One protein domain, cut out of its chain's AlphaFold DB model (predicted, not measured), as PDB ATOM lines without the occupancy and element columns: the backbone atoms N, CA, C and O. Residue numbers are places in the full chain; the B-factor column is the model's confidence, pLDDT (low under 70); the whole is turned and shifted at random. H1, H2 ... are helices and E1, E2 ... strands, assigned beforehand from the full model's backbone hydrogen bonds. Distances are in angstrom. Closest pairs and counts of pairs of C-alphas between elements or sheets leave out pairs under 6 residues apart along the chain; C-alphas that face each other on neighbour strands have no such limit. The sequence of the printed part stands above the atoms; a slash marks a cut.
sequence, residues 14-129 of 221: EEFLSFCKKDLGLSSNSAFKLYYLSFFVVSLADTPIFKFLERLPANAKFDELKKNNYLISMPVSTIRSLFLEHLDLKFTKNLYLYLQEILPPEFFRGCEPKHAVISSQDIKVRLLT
ATOM      1  N   GLU A  14     196.095 192.435 288.760       88.38
ATOM      2  CA  GLU A  14     194.730 192.289 289.268       88.38
ATOM      3  C   GLU A  14     193.762 191.795 288.192       88.38
ATOM      4  O   GLU A  14     192.936 190.919 288.460       88.38
ATOM      5  N   GLU A  15     193.868 192.330 286.972       90.06
ATOM      6  CA  GLU A  15     193.047 191.905 285.836       90.06
ATOM      7  C   GLU A  15     193.384 190.462 285.454       90.06
ATOM      8  O   GLU A  15     192.476 189.646 285.283       90.06
ATOM      9  N   PHE A  16     194.673 190.108 285.447       91.38
ATOM     10  CA  PHE A  16     195.123 188.735 285.229       91.38
ATOM     11  C   PHE A  16     194.554 187.761 286.272       91.38
ATOM     12  O   PHE A  16     194.022 186.697 285.930       91.38
ATOM     13  N   LEU A  17     194.645 188.108 287.561       91.19
ATOM     14  CA  LEU A  17     194.088 187.280 288.630       91.19
ATOM     15  C   LEU A  17     192.565 187.182 288.532       91.19
ATOM     16  O   LEU A  17     192.013 186.102 288.754       91.19
ATOM     17  N   SER A  18     191.889 188.282 288.194       91.06
ATOM     18  CA  SER A  18     190.444 188.297 287.974       91.06
ATOM     19  C   SER A  18     190.059 187.366 286.827       91.06
ATOM     20  O   SER A  18     189.162 186.550 287.021       91.06
ATOM     21  N   PHE A  19     190.759 187.423 285.690       92.19
ATOM     22  CA  PHE A  19     190.540 186.526 284.553       92.19
ATOM     23  C   PHE A  19     190.706 185.058 284.957       92.19
ATOM     24  O   PHE A  19     189.822 184.220 284.765       92.19
ATOM     25  N   CYS A  20     191.820 184.738 285.621       93.12
ATOM     26  CA  CYS A  20     192.084 183.378 286.073       93.12
ATOM     27  C   CYS A  20     190.998 182.869 287.038       93.12
ATOM     28  O   CYS A  20     190.564 181.721 286.931       93.12
ATOM     29  N   LYS A  21     190.529 183.706 287.970       92.44
ATOM     30  CA  LYS A  21     189.512 183.326 288.962       92.44
ATOM     31  C   LYS A  21     188.103 183.252 288.378       92.44
ATOM     32  O   LYS A  21     187.389 182.305 288.687       92.44
ATOM     33  N   LYS A  22     187.683 184.235 287.583       92.31
ATOM     34  CA  LYS A  22     186.301 184.351 287.093       92.31
ATOM     35  C   LYS A  22     186.072 183.503 285.849       92.31
ATOM     36  O   LYS A  22     185.149 182.696 285.836       92.31
ATOM     37  N   ASP A  23     186.942 183.629 284.853       90.62
ATOM     38  CA  ASP A  23     186.758 182.995 283.545       90.62
ATOM     39  C   ASP A  23     187.316 181.567 283.528       90.62
ATOM     40  O   ASP A  23     186.700 180.628 283.011       90.62
ATOM     41  N   LEU A  24     188.472 181.353 284.167       91.62
ATOM     42  CA  LEU A  24     189.095 180.026 284.227       91.62
ATOM     43  C   LEU A  24     188.726 179.236 285.502       91.62
ATOM     44  O   LEU A  24     188.911 178.008 285.580       91.62
ATOM     45  N   GLY A  25     188.144 179.894 286.509       93.38
ATOM     46  CA  GLY A  25     187.818 179.283 287.799       93.38
ATOM     47  C   GLY A  25     189.042 178.685 288.504       93.38
ATOM     48  O   GLY A  25     188.939 177.614 289.106       93.38
ATOM     49  N   LEU A  26     190.215 179.283 288.316       94.50
ATOM     50  CA  LEU A  26     191.476 178.847 288.903       94.50
ATOM     51  C   LEU A  26     191.693 179.513 290.263       94.50
ATOM     52  O   LEU A  26     191.305 180.657 290.488       94.50
ATOM     53  N   SER A  27     192.353 178.792 291.170       94.00
ATOM     54  CA  SER A  27     192.835 179.382 292.422       94.00
ATOM     55  C   SER A  27     193.972 180.375 292.156       94.00
ATOM     56  O   SER A  27     194.646 180.287 291.127       94.00
ATOM     57  N   SER A  28     194.263 181.260 293.108       92.12
ATOM     58  CA  SER A  28     195.399 182.190 293.006       92.12
ATOM     59  C   SER A  28     196.728 181.448 292.853       92.12
ATOM     60  O   SER A  28     197.516 181.775 291.976       92.12
ATOM     61  N   ASN A  29     196.933 180.368 293.614       92.19
ATOM     62  CA  ASN A  29     198.135 179.534 293.499       92.19
ATOM     63  C   ASN A  29     198.280 178.903 292.109       92.19
ATOM     64  O   ASN A  29     199.391 178.766 291.603       92.19
ATOM     65  N   SER A  30     197.164 178.523 291.486       95.00
ATOM     66  CA  SER A  30     197.158 178.047 290.105       95.00
ATOM     67  C   SER A  30     197.498 179.180 289.133       95.00
ATOM     68  O   SER A  30     198.353 178.998 288.275       95.00
ATOM     69  N   ALA A  31     196.892 180.357 289.299       94.31
ATOM     70  CA  ALA A  31     197.165 181.531 288.472       94.31
ATOM     71  C   ALA A  31     198.643 181.958 288.537       94.31
ATOM     72  O   ALA A  31     199.241 182.277 287.515       94.31
ATOM     73  N   PHE A  32     199.275 181.870 289.711       94.81
ATOM     74  CA  PHE A  32     200.692 182.197 289.896       94.81
ATOM     75  C   PHE A  32     201.646 181.315 289.083       94.81
ATOM     76  O   PHE A  32     202.744 181.761 288.760       94.81
ATOM     77  N   LYS A  33     201.248 180.087 288.724       94.94
ATOM     78  CA  LYS A  33     202.033 179.234 287.814       94.94
ATOM     79  C   LYS A  33     201.989 179.723 286.367       94.94
ATOM     80  O   LYS A  33     202.889 179.421 285.595       94.94
ATOM     81  N   LEU A  34     200.928 180.438 286.002       94.56
ATOM     82  CA  LEU A  34     200.680 180.907 284.642       94.56
ATOM     83  C   LEU A  34     201.138 182.353 284.427       94.56
ATOM     84  O   LEU A  34     201.275 182.782 283.288       94.56
ATOM     85  N   TYR A  35     201.354 183.119 285.499       94.31
ATOM     86  CA  TYR A  35     201.738 184.521 285.388       94.31
ATOM     87  C   TYR A  35     203.251 184.689 285.383       94.31
ATOM     88  O   TYR A  35     203.895 184.580 286.428       94.31
ATOM     89  N   TYR A  36     203.811 184.956 284.206       93.62
ATOM     90  CA  TYR A  36     205.228 185.246 284.034       93.62
ATOM     91  C   TYR A  36     205.511 186.738 284.135       93.62
ATOM     92  O   TYR A  36     204.866 187.560 283.488       93.62
ATOM     93  N   LEU A  37     206.542 187.063 284.909       93.88
ATOM     94  CA  LEU A  37     207.091 188.405 285.004       93.88
ATOM     95  C   LEU A  37     208.497 188.417 284.414       93.88
ATOM     96  O   LEU A  37     209.277 187.494 284.647       93.88
ATOM     97  N   SER A  38     208.799 189.469 283.654       94.19
ATOM     98  CA  SER A  38     210.095 189.686 283.008       94.19
ATOM     99  C   SER A  38     210.777 190.895 283.631       94.19
ATOM    100  O   SER A  38     210.176 191.965 283.725       94.19
ATOM    101  N   PHE A  39     212.031 190.728 284.027       93.94
ATOM    102  CA  PHE A  39     212.807 191.687 284.796       93.94
ATOM    103  C   PHE A  39     214.083 192.073 284.074       93.94
ATOM    104  O   PHE A  39     214.849 191.206 283.655       93.94
ATOM    105  N   PHE A  40     214.348 193.371 284.021       94.06
ATOM    106  CA  PHE A  40     215.654 193.894 283.676       94.06
ATOM    107  C   PHE A  40     216.461 194.040 284.960       94.06
ATOM    108  O   PHE A  40     216.006 194.664 285.925       94.06
ATOM    109  N   VAL A  41     217.652 193.455 284.974       92.00
ATOM    110  CA  VAL A  41     218.515 193.399 286.152       92.00
ATOM    111  C   VAL A  41     219.872 193.990 285.814       92.00
ATOM    112  O   VAL A  41     220.518 193.568 284.860       92.00
ATOM    113  N   VAL A  42     220.321 194.952 286.619       90.75
ATOM    114  CA  VAL A  42     221.645 195.571 286.499       90.75
ATOM    115  C   VAL A  42     222.462 195.241 287.738       90.75
ATOM    116  O   VAL A  42     222.041 195.559 288.852       90.75
ATOM    117  N   SER A  43     223.638 194.644 287.545       87.44
ATOM    118  CA  SER A  43     224.631 194.434 288.605       87.44
ATOM    119  C   SER A  43     225.695 195.533 288.547       87.44
ATOM    120  O   SER A  43     226.385 195.683 287.545       87.44
ATOM    121  N   LEU A  44     225.838 196.338 289.597       79.69
ATOM    122  CA  LEU A  44     226.774 197.473 289.609       79.69
ATOM    123  C   LEU A  44     228.218 197.082 289.953       79.69
ATOM    124  O   LEU A  44     229.133 197.860 289.709       79.69
ATOM    125  N   ALA A  45     228.428 195.877 290.473       66.94
ATOM    126  CA  ALA A  45     229.748 195.314 290.746       66.94
ATOM    127  C   ALA A  45     229.906 193.966 290.026       66.94
ATOM    128  O   ALA A  45     228.919 193.415 289.529       66.94
ATOM    129  N   ASP A  46     231.100 193.366 290.100       60.56
ATOM    130  CA  ASP A  46     231.336 191.935 289.821       60.56
ATOM    131  C   ASP A  46     230.614 191.024 290.844       60.56
ATOM    132  O   ASP A  46     231.061 189.924 291.165       60.56
ATOM    133  N   THR A  47     229.489 191.484 291.403       59.88
ATOM    134  CA  THR A  47     228.573 190.668 292.185       59.88
ATOM    135  C   THR A  47     228.097 189.562 291.258       59.88
ATOM    136  O   THR A  47     227.425 189.851 290.266       59.88
ATOM    137  N   PRO A  48     228.425 188.293 291.544       60.62
ATOM    138  CA  PRO A  48     228.046 187.222 290.658       60.62
ATOM    139  C   PRO A  48     226.554 186.973 290.850       60.62
ATOM    140  O   PRO A  48     226.152 186.122 291.643       60.62
ATOM    141  N   ILE A  49     225.723 187.669 290.065       68.38
ATOM    142  CA  ILE A  49     224.389 187.163 289.738       68.38
ATOM    143  C   ILE A  49     224.519 185.726 289.218       68.38
ATOM    144  O   ILE A  49     223.651 184.907 289.478       68.38
ATOM    145  N   PHE A  50     225.666 185.385 288.618       60.34
ATOM    146  CA  PHE A  50     226.087 184.033 288.273       60.34
ATOM    147  C   PHE A  50     225.867 183.006 289.390       60.34
ATOM    148  O   PHE A  50     225.374 181.937 289.080       60.34
ATOM    149  N   LYS A  51     226.066 183.319 290.681       62.56
ATOM    150  CA  LYS A  51     225.749 182.365 291.769       62.56
ATOM    151  C   LYS A  51     224.247 182.093 291.925       62.56
ATOM    152  O   LYS A  51     223.855 181.006 292.336       62.56
ATOM    153  N   PHE A  52     223.403 183.079 291.618       68.56
ATOM    154  CA  PHE A  52     221.953 182.894 291.511       68.56
ATOM    155  C   PHE A  52     221.590 182.112 290.232       68.56
ATOM    156  O   PHE A  52     220.731 181.238 290.272       68.56
ATOM    157  N   LEU A  53     222.284 182.372 289.121       63.06
ATOM    158  CA  LEU A  53     222.060 181.704 287.833       63.06
ATOM    159  C   LEU A  53     222.546 180.253 287.795       63.06
ATOM    160  O   LEU A  53     221.922 179.430 287.141       63.06
ATOM    161  N   GLU A  54     223.613 179.914 288.515       59.69
ATOM    162  CA  GLU A  54     224.119 178.542 288.666       59.69
ATOM    163  C   GLU A  54     223.079 177.620 289.313       59.69
ATOM    164  O   GLU A  54     223.089 176.413 289.092       59.69
ATOM    165  N   ARG A  55     222.144 178.190 290.084       66.38
ATOM    166  CA  ARG A  55     221.022 177.480 290.710       66.38
ATOM    167  C   ARG A  55     219.707 177.709 289.971       66.38
ATOM    168  O   ARG A  55     218.661 177.671 290.615       66.38
ATOM    169  N   LEU A  56     219.781 178.013 288.669       67.56
ATOM    170  CA  LEU A  56     218.709 178.595 287.858       67.56
ATOM    171  C   LEU A  56     217.329 178.097 288.313       67.56
ATOM    172  O   LEU A  56     217.038 176.905 288.172       67.56
ATOM    173  N   PRO A  57     216.500 178.973 288.911       75.81
ATOM    174  CA  PRO A  57     215.254 178.543 289.525       75.81
ATOM    175  C   PRO A  57     214.380 177.833 288.499       75.81
ATOM    176  O   PRO A  57     214.342 178.233 287.331       75.81
ATOM    177  N   ALA A  58     213.668 176.790 288.921       77.94
ATOM    178  CA  ALA A  58     212.846 176.004 288.010       77.94
ATOM    179  C   ALA A  58     211.913 176.910 287.183       77.94
ATOM    180  O   ALA A  58     211.209 177.769 287.724       77.94
ATOM    181  N   ASN A  59     211.903 176.695 285.865       86.38
ATOM    182  CA  ASN A  59     211.113 177.447 284.884       86.38
ATOM    183  C   ASN A  59     211.492 178.933 284.709       86.38
ATOM    184  O   ASN A  59     210.762 179.662 284.034       86.38
ATOM    185  N   ALA A  60     212.622 179.385 285.264       90.69
ATOM    186  CA  ALA A  60     213.178 180.695 284.950       90.69
ATOM    187  C   ALA A  60     213.884 180.693 283.581       90.69
ATOM    188  O   ALA A  60     214.458 179.696 283.140       90.69
ATOM    189  N   LYS A  61     213.846 181.839 282.905       92.06
ATOM    190  CA  LYS A  61     214.558 182.151 281.665       92.06
ATOM    191  C   LYS A  61     215.556 183.252 281.961       92.06
ATOM    192  O   LYS A  61     215.239 184.174 282.710       92.06
ATOM    193  N   PHE A  62     216.733 183.163 281.364       91.56
ATOM    194  CA  PHE A  62     217.819 184.099 281.603       91.56
ATOM    195  C   PHE A  62     218.573 184.398 280.315       91.56
ATOM    196  O   PHE A  62     218.988 183.455 279.644       91.56
ATOM    197  N   ASP A  63     218.819 185.673 280.040       91.25
ATOM    198  CA  ASP A  63     219.748 186.130 279.009       91.25
ATOM    199  C   ASP A  63     220.626 187.270 279.539       91.25
ATOM    200  O   ASP A  63     220.158 188.173 280.235       91.25
ATOM    201  N   GLU A  64     221.909 187.251 279.182       90.06
ATOM    202  CA  GLU A  64     222.804 188.395 279.353       90.06
ATOM    203  C   GLU A  64     222.730 189.262 278.095       90.06
ATOM    204  O   GLU A  64     223.159 188.856 277.019       90.06
ATOM    205  N   LEU A  65     222.158 190.461 278.223       89.06
ATOM    206  CA  LEU A  65     221.975 191.371 277.087       89.06
ATOM    207  C   LEU A  65     223.271 192.123 276.759       89.06
ATOM    208  O   LEU A  65     223.558 192.427 275.604       89.06
ATOM    209  N   LYS A  66     224.041 192.452 277.796       87.50
ATOM    210  CA  LYS A  66     225.403 193.001 277.750       87.50
ATOM    211  C   LYS A  66     226.033 192.814 279.128       87.50
ATOM    212  O   LYS A  66     225.309 192.539 280.084       87.50
ATOM    213  N   LYS A  67     227.342 193.061 279.255       86.75
ATOM    214  CA  LYS A  67     228.057 192.945 280.536       86.75
ATOM    215  C   LYS A  67     227.255 193.582 281.678       86.75
ATOM    216  O   LYS A  67     226.893 194.760 281.600       86.75
ATOM    217  N   ASN A  68     226.972 192.795 282.714       86.81
ATOM    218  CA  ASN A  68     226.246 193.191 283.927       86.81
ATOM    219  C   ASN A  68     224.770 193.606 283.745       86.81
ATOM    220  O   ASN A  68     224.172 194.161 284.671       86.81
ATOM    221  N   ASN A  69     224.178 193.375 282.575       89.88
ATOM    222  CA  ASN A  69     222.787 193.698 282.277       89.88
ATOM    223  C   ASN A  69     222.079 192.438 281.792       89.88
ATOM    224  O   ASN A  69     222.427 191.865 280.758       89.88
ATOM    225  N   TYR A  70     221.054 192.043 282.527       91.31
ATOM    226  CA  TYR A  70     220.426 190.747 282.378       91.31
ATOM    227  C   TYR A  70     218.925 190.888 282.199       91.31
ATOM    228  O   TYR A  70     218.298 191.795 282.752       91.31
ATOM    229  N   LEU A  71     218.353 189.947 281.462       93.69
ATOM    230  CA  LEU A  71     216.924 189.739 281.365       93.69
ATOM    231  C   LEU A  71     216.575 188.426 282.051       93.69
ATOM    232  O   LEU A  71     217.137 187.381 281.728       93.69
ATOM    233  N   ILE A  72     215.639 188.476 282.993       93.31
ATOM    234  CA  ILE A  72     215.180 187.293 283.720       93.31
ATOM    235  C   ILE A  72     213.666 187.214 283.621       93.31
ATOM    236  O   ILE A  72     212.994 188.170 283.984       93.31
ATOM    237  N   SER A  73     213.118 186.086 283.176       94.25
ATOM    238  CA  SER A  73     211.671 185.845 283.211       94.25
ATOM    239  C   SER A  73     211.357 184.627 284.049       94.25
ATOM    240  O   SER A  73     212.029 183.611 283.928       94.25
ATOM    241  N   MET A  74     210.344 184.701 284.900       93.81
ATOM    242  CA  MET A  74     209.953 183.572 285.741       93.81
ATOM    243  C   MET A  74     208.477 183.666 286.132       93.81
ATOM    244  O   MET A  74     207.945 184.777 286.233       93.81
ATOM    245  N   PRO A  75     207.810 182.524 286.371       94.62
ATOM    246  CA  PRO A  75     206.450 182.537 286.868       94.62
ATOM    247  C   PRO A  75     206.439 183.013 288.318       94.62
ATOM    248  O   PRO A  75     207.365 182.745 289.092       94.62
ATOM    249  N   VAL A  76     205.350 183.659 288.722       95.06
ATOM    250  CA  VAL A  76     205.156 184.109 290.103       95.06
ATOM    251  C   VAL A  76     205.281 182.966 291.104       95.06
ATOM    252  O   VAL A  76     205.807 183.174 292.194       95.06
ATOM    253  N   SER A  77     204.871 181.746 290.752       94.56
ATOM    254  CA  SER A  77     205.089 180.582 291.615       94.56
ATOM    255  C   SER A  77     206.569 180.369 291.948       94.56
ATOM    256  O   SER A  77     206.891 180.103 293.102       94.56
ATOM    257  N   THR A  78     207.467 180.541 290.974       93.56
ATOM    258  CA  THR A  78     208.919 180.416 291.177       93.56
ATOM    259  C   THR A  78     209.470 181.593 291.979       93.56
ATOM    260  O   THR A  78     210.271 181.383 292.884       93.56
ATOM    261  N   ILE A  79     209.000 182.821 291.723       93.88
ATOM    262  CA  ILE A  79     209.369 184.007 292.522       93.88
ATOM    263  C   ILE A  79     209.029 183.789 294.000       93.88
ATOM    264  O   ILE A  79     209.838 184.058 294.885       93.88
ATOM    265  N   ARG A  80     207.838 183.257 294.279       93.88
ATOM    266  CA  ARG A  80     207.399 182.966 295.646       93.88
ATOM    267  C   ARG A  80     208.282 181.913 296.317       93.88
ATOM    268  O   ARG A  80     208.631 182.096 297.479       93.88
ATOM    269  N   SER A  81     208.680 180.861 295.599       91.81
ATOM    270  CA  SER A  81     209.657 179.884 296.103       91.81
ATOM    271  C   SER A  81     211.007 180.530 296.416       91.81
ATOM    272  O   SER A  81     211.571 180.261 297.473       91.81
ATOM    273  N   LEU A  82     211.486 181.460 295.581       90.06
ATOM    274  CA  LEU A  82     212.721 182.202 295.862       90.06
ATOM    275  C   LEU A  82     212.646 182.987 297.172       90.06
ATOM    276  O   LEU A  82     213.602 182.974 297.944       90.06
ATOM    277  N   PHE A  83     211.519 183.644 297.443       91.69
ATOM    278  CA  PHE A  83     211.320 184.380 298.694       91.69
ATOM    279  C   PHE A  83     211.272 183.470 299.920       91.69
ATOM    280  O   PHE A  83     211.652 183.892 301.007       91.69
ATOM    281  N   LEU A  84     210.833 182.224 299.762       90.50
ATOM    282  CA  LEU A  84     210.822 181.254 300.852       90.50
ATOM    283  C   LEU A  84     212.204 180.645 301.109       90.50
ATOM    284  O   LEU A  84     212.597 180.482 302.261       90.50
ATOM    285  N   GLU A  85     212.930 180.304 300.047       87.25
ATOM    286  CA  GLU A  85     214.135 179.472 300.132       87.25
ATOM    287  C   GLU A  85     215.433 180.286 300.170       87.25
ATOM    288  O   GLU A  85     216.431 179.840 300.739       87.25
ATOM    289  N   HIS A  86     215.450 181.465 299.543       83.12
ATOM    290  CA  HIS A  86     216.680 182.177 299.174       83.12
ATOM    291  C   HIS A  86     216.590 183.688 299.390       83.12
ATOM    292  O   HIS A  86     217.240 184.475 298.691       83.12
ATOM    293  N   LEU A  87     215.761 184.119 300.341       80.31
ATOM    294  CA  LEU A  87     215.586 185.535 300.647       80.31
ATOM    295  C   LEU A  87     216.866 186.196 301.160       80.31
ATOM    296  O   LEU A  87     216.991 187.407 301.107       80.31
ATOM    297  N   ASP A  88     217.833 185.443 301.665       75.62
ATOM    298  CA  ASP A  88     219.115 185.967 302.126       75.62
ATOM    299  C   ASP A  88     219.973 186.547 300.983       75.62
ATOM    300  O   ASP A  88     220.766 187.470 301.222       75.62
ATOM    301  N   LEU A  89     219.761 186.085 299.744       84.06
ATOM    302  CA  LEU A  89     220.483 186.536 298.556       84.06
ATOM    303  C   LEU A  89     220.137 187.984 298.179       84.06
ATOM    304  O   LEU A  89     218.970 188.371 298.111       84.06
ATOM    305  N   LYS A  90     221.163 188.776 297.830       86.44
ATOM    306  CA  LYS A  90     221.024 190.197 297.446       86.44
ATOM    307  C   LYS A  90     219.970 190.421 296.350       86.44
ATOM    308  O   LYS A  90     219.158 191.334 296.467       86.44
ATOM    309  N   PHE A  91     219.973 189.580 295.311       86.88
ATOM    310  CA  PHE A  91     219.004 189.658 294.213       86.88
ATOM    311  C   PHE A  91     217.573 189.442 294.715       86.88
ATOM    312  O   PHE A  91     216.706 190.276 294.466       86.88
ATOM    313  N   THR A  92     217.344 188.366 295.469       89.00
ATOM    314  CA  THR A  92     216.024 188.000 295.988       89.00
ATOM    315  C   THR A  92     215.446 189.079 296.907       89.00
ATOM    316  O   THR A  92     214.270 189.405 296.779       89.00
ATOM    317  N   LYS A  93     216.265 189.693 297.777       89.75
ATOM    318  CA  LYS A  93     215.845 190.820 298.636       89.75
ATOM    319  C   LYS A  93     215.353 192.009 297.822       89.75
ATOM    320  O   LYS A  93     214.277 192.533 298.084       89.75
ATOM    321  N   ASN A  94     216.141 192.420 296.831       90.88
ATOM    322  CA  ASN A  94     215.797 193.565 295.995       90.88
ATOM    323  C   ASN A  94     214.572 193.281 295.125       90.88
ATOM    324  O   ASN A  94     213.726 194.156 294.974       90.88
ATOM    325  N   LEU A  95     214.448 192.057 294.606       92.81
ATOM    326  CA  LEU A  95     213.260 191.615 293.882       92.81
ATOM    327  C   LEU A  95     212.014 191.659 294.777       92.81
ATOM    328  O   LEU A  95     210.981 192.148 294.336       92.81
ATOM    329  N   TYR A  96     212.114 191.178 296.021       93.75
ATOM    330  CA  TYR A  96     211.017 191.213 296.989       93.75
ATOM    331  C   TYR A  96     210.552 192.642 297.262       93.75
ATOM    332  O   TYR A  96     209.385 192.950 297.040       93.75
ATOM    333  N   LEU A  97     211.476 193.515 297.678       93.44
ATOM    334  CA  LEU A  97     211.172 194.909 298.009       93.44
ATOM    335  C   LEU A  97     210.546 195.646 296.821       93.44
ATOM    336  O   LEU A  97     209.513 196.284 296.973       93.44
ATOM    337  N   TYR A  98     211.121 195.489 295.628       94.38
ATOM    338  CA  TYR A  98     210.595 196.113 294.416       94.38
ATOM    339  C   TYR A  98     209.192 195.608 294.055       94.38
ATOM    340  O   TYR A  98     208.304 196.393 293.734       94.38
ATOM    341  N   LEU A  99     208.964 194.292 294.106       94.38
ATOM    342  CA  LEU A  99     207.665 193.732 293.745       94.38
ATOM    343  C   LEU A  99     206.573 194.088 294.755       94.38
ATOM    344  O   LEU A  99     205.420 194.190 294.343       94.38
ATOM    345  N   GLN A 100     206.893 194.273 296.040       93.25
ATOM    346  CA  GLN A 100     205.906 194.689 297.047       93.25
ATOM    347  C   GLN A 100     205.264 196.041 296.735       93.25
ATOM    348  O   GLN A 100     204.121 196.272 297.120       93.25
ATOM    349  N   GLU A 101     205.984 196.919 296.042       92.06
ATOM    350  CA  GLU A 101     205.483 198.235 295.645       92.06
ATOM    351  C   GLU A 101     204.549 198.169 294.427       92.06
ATOM    352  O   GLU A 101     203.816 199.121 294.165       92.06
ATOM    353  N   ILE A 102     204.569 197.062 293.673       90.38
ATOM    354  CA  ILE A 102     203.932 196.965 292.350       90.38
ATOM    355  C   ILE A 102     202.832 195.909 292.302       90.38
ATOM    356  O   ILE A 102     201.822 196.103 291.630       90.38
ATOM    357  N   LEU A 103     203.026 194.767 292.961       91.56
ATOM    358  CA  LEU A 103     202.079 193.661 292.918       91.56
ATOM    359  C   LEU A 103     201.093 193.724 294.089       91.56
ATOM    360  O   LEU A 103     201.470 194.100 295.202       91.56
ATOM    361  N   PRO A 104     199.850 193.245 293.898       90.69
ATOM    362  CA  PRO A 104     198.889 193.109 294.981       90.69
ATOM    363  C   PRO A 104     199.421 192.276 296.157       90.69
ATOM    364  O   PRO A 104     200.095 191.265 295.932       90.69
ATOM    365  N   PRO A 105     199.001 192.566 297.404       91.00
ATOM    366  CA  PRO A 105     199.396 191.794 298.587       91.00
ATOM    367  C   PRO A 105     199.130 190.283 298.477       91.00
ATOM    368  O   PRO A 105     199.838 189.470 299.067       91.00
ATOM    369  N   GLU A 106     198.129 189.880 297.688       91.00
ATOM    370  CA  GLU A 106     197.812 188.471 297.441       91.00
ATOM    371  C   GLU A 106     198.999 187.677 296.857       91.00
ATOM    372  O   GLU A 106     199.151 186.495 297.168       91.00
ATOM    373  N   PHE A 107     199.879 188.324 296.082       91.75
ATOM    374  CA  PHE A 107     201.077 187.707 295.499       91.75
ATOM    375  C   PHE A 107     202.127 187.319 296.539       91.75
ATOM    376  O   PHE A 107     202.923 186.414 296.278       91.75
ATOM    377  N   PHE A 108     202.095 187.931 297.725       92.62
ATOM    378  CA  PHE A 108     203.058 187.699 298.804       92.62
ATOM    379  C   PHE A 108     202.514 186.814 299.921       92.62
ATOM    380  O   PHE A 108     203.294 186.330 300.732       92.62
ATOM    381  N   ARG A 109     201.200 186.547 299.937       91.75
ATOM    382  CA  ARG A 109     200.565 185.755 300.996       91.75
ATOM    383  C   ARG A 109     201.250 184.404 301.169       91.75
ATOM    384  O   ARG A 109     201.196 183.584 300.253       91.75
ATOM    385  N   GLY A 110     201.809 184.141 302.343       90.69
ATOM    386  CA  GLY A 110     202.499 182.898 302.680       90.69
ATOM    387  C   GLY A 110     203.962 182.835 302.235       90.69
ATOM    388  O   GLY A 110     204.554 181.766 302.344       90.69
ATOM    389  N   CYS A 111     204.538 183.927 301.729       91.69
ATOM    390  CA  CYS A 111     205.978 184.068 301.484       91.69
ATOM    391  C   CYS A 111     206.540 185.393 302.022       91.69
ATOM    392  O   CYS A 111     207.594 185.854 301.586       91.69
ATOM    393  N   GLU A 112     205.845 186.006 302.982       91.19
ATOM    394  CA  GLU A 112     206.332 187.184 303.680       91.19
ATOM    395  C   GLU A 112     207.530 186.845 304.586       91.19
ATOM    396  O   GLU A 112     207.571 185.791 305.231       91.19
ATOM    397  N   PRO A 113     208.517 187.745 304.674       87.88
ATOM    398  CA  PRO A 113     209.686 187.563 305.497       87.88
ATOM    399  C   PRO A 113     209.332 187.728 306.973       87.88
ATOM    400  O   PRO A 113     208.556 188.598 307.363       87.88
ATOM    401  N   LYS A 114     209.967 186.921 307.826       84.38
ATOM    402  CA  LYS A 114     209.812 187.026 309.289       84.38
ATOM    403  C   LYS A 114     210.485 188.268 309.877       84.38
ATOM    404  O   LYS A 114     210.159 188.681 310.987       84.38
ATOM    405  N   HIS A 115     211.452 188.830 309.158       84.19
ATOM    406  CA  HIS A 115     212.253 189.974 309.579       84.19
ATOM    407  C   HIS A 115     212.282 191.026 308.473       84.19
ATOM    408  O   HIS A 115     212.058 190.710 307.304       84.19
ATOM    409  N   ALA A 116     212.592 192.269 308.841       84.75
ATOM    410  CA  ALA A 116     212.742 193.350 307.877       84.75
ATOM    411  C   ALA A 116     213.812 193.005 306.827       84.75
ATOM    412  O   ALA A 116     214.905 192.536 307.154       84.75
ATOM    413  N   VAL A 117     213.487 193.250 305.559       88.50
ATOM    414  CA  VAL A 117     214.385 193.019 304.429       88.50
ATOM    415  C   VAL A 117     215.098 194.322 304.103       88.50
ATOM    416  O   VAL A 117     214.464 195.348 303.883       88.50
ATOM    417  N   ILE A 118     216.427 194.278 304.074       85.19
ATOM    418  CA  ILE A 118     217.267 195.439 303.767       85.19
ATOM    419  C   ILE A 118     217.712 195.347 302.309       85.19
ATOM    420  O   ILE A 118     218.244 194.318 301.879       85.19
ATOM    421  N   SER A 119     217.502 196.429 301.560       82.94
ATOM    422  CA  SER A 119     217.907 196.538 300.159       82.94
ATOM    423  C   SER A 119     219.427 196.544 300.001       82.94
ATOM    424  O   SER A 119     220.146 197.154 300.790       82.94
ATOM    425  N   SER A 120     219.910 195.944 298.921       82.50
ATOM    426  CA  SER A 120     221.297 196.036 298.470       82.50
ATOM    427  C   SER A 120     221.429 197.102 297.380       82.50
ATOM    428  O   SER A 120     220.640 197.105 296.440       82.50
ATOM    429  N   GLN A 121     222.456 197.955 297.431       82.94
ATOM    430  CA  GLN A 121     222.699 198.937 296.361       82.94
ATOM    431  C   GLN A 121     223.345 198.320 295.108       82.94
ATOM    432  O   GLN A 121     223.249 198.889 294.025       82.94
ATOM    433  N   ASP A 122     223.936 197.128 295.233       84.50
ATOM    434  CA  ASP A 122     224.715 196.489 294.161       84.50
ATOM    435  C   ASP A 122     223.878 195.933 293.001       84.50
ATOM    436  O   ASP A 122     224.423 195.628 291.942       84.50
ATOM    437  N   ILE A 123     222.571 195.745 293.198       88.00
ATOM    438  CA  ILE A 123     221.682 195.117 292.216       88.00
ATOM    439  C   ILE A 123     220.441 195.982 292.062       88.00
ATOM    440  O   ILE A 123     219.727 196.226 293.030       88.00
ATOM    441  N   LYS A 124     220.134 196.390 290.835       90.19
ATOM    442  CA  LYS A 124     218.876 197.063 290.505       90.19
ATOM    443  C   LYS A 124     218.003 196.113 289.705       90.19
ATOM    444  O   LYS A 124     218.480 195.497 288.756       90.19
ATOM    445  N   VAL A 125     216.739 196.004 290.090       91.94
ATOM    446  CA  VAL A 125     215.735 195.177 289.418       91.94
ATOM    447  C   VAL A 125     214.577 196.075 289.027       91.94
ATOM    448  O   VAL A 125     214.178 196.937 289.805       91.94
ATOM    449  N   ARG A 126     214.041 195.868 287.827       94.12
ATOM    450  CA  ARG A 126     212.774 196.464 287.408       94.12
ATOM    451  C   ARG A 126     212.003 195.522 286.497       94.12
ATOM    452  O   ARG A 126     212.622 194.727 285.792       94.12
ATOM    453  N   LEU A 127     210.679 195.631 286.469       94.06
ATOM    454  CA  LEU A 127     209.868 194.965 285.453       94.06
ATOM    455  C   LEU A 127     210.136 195.584 284.075       94.06
ATOM    456  O   LEU A 127     210.393 196.785 283.959       94.06
ATOM    457  N   LEU A 128     210.078 194.752 283.036       92.62
ATOM    458  CA  LEU A 128     210.010 195.237 281.662       92.62
ATOM    459  C   LEU A 128     208.609 195.767 281.382       92.62
ATOM    460  O   LEU A 128     207.616 195.080 281.634       92.62
ATOM    461  N   THR A 129     208.558 196.947 280.782       89.25
ATOM    462  CA  THR A 129     207.333 197.493 280.200       89.25
ATOM    463  C   THR A 129     206.976 196.770 278.899       89.25
ATOM    464  O   THR A 129     207.819 196.121 278.276       89.25
TER     465      THR A 129
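What this domain is: This is residues 14 to 129 of the 221 residues of an uncharacterized protein of Caldimicrobium sp (UniProt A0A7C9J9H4). A twisted wall of four strands has H5 over one face, on its E4 side, with H4 beside H5; at one end H1 and H2 make a small arm that reaches out past the sheet. Residues 101 to 122, a long stretch with no named element, loop past H5 before E4 joins the sheet's edge. The 116 printed residues hold, along the chain, H1 H2 E1 H3 E2 E3 H4 H5 E4, five named helices and four named strands, a mixed class. The sheet's order is E2 E3 E1 E4, all antiparallel. The whole is compact, with a radius of gyration of the C-alphas of 14.3 A, and spans 46 by 32 by 24 A.

How they stand to each other: Start at the inner strands E1, residues 36 to 43, and E3, residues 69 to 75, where N 39 and O 72 are 2.7 A apart, within hydrogen-bond range. E2, residues 61 to 66, is an edge strand and forms a hairpin with E3; look for N 63 and O 71 at 2.9 A. The other edge strand, E4, residues 123 to 127, is beside E1, with N 40 and O 126 at 2.8 A. H5, residues 90 to 100, is on the sheet at a height of 7.6 A, over E4 and slantwise to it at 36 degrees on the local plane; this makes two layers, a helix on one face of a sheet. The closest C-alphas of H5 and E4, Leu 95 and Val 125, are 6.2 A apart. H4, residues 76 to 85, touches H5 at Phe 83 and Thr 92, whose C-alphas are closest at 6.5 A, a steep tilt of 52 degrees, opposite ways. H2, residues 28 to 34, touches H4, with the C-alphas of Phe 32 and Val 76 closest at 4.9 A. H1, residues 14 to 22, touches H2 at Cys 20 and Ala 31, their closest C-alphas, 5.9 A apart, and is not on the sheet. H3, residues 49 to 53, only grazes the sheet, as do H2 and H4. E1, H3, E2 and E3, H4 H5, E4 are split strand-helix-strand units, two strands running the same way with another between them, each with a right-handed crossover. In H1, H3, H4 and H5 every O i to N i+4 pair is within hydrogen-bond range; in H2 1 of 3 is, beside 3 of 4 O i to N i+3 pairs.

Where its parts are: Find C-alpha 14 at (194.730, 192.289, 289.268), where H1 begins. E1 runs 21.9 A from C-alpha 36 at (205.228, 185.246, 284.034), E3 20.3 A, and H5 15.8 A. E4 ends at C-alpha 127, (209.868, 194.965, 285.453).

The domain as a whole: The C-alphas farthest apart, those of Asp 23 and Asp 46, are 45.9 A apart. The printed part has no cut, and its long link is H5 to E4, 22 residues. Look for low confidence at residues 45 to 56, under 70; the mean pLDDT of the printed part is 87.5.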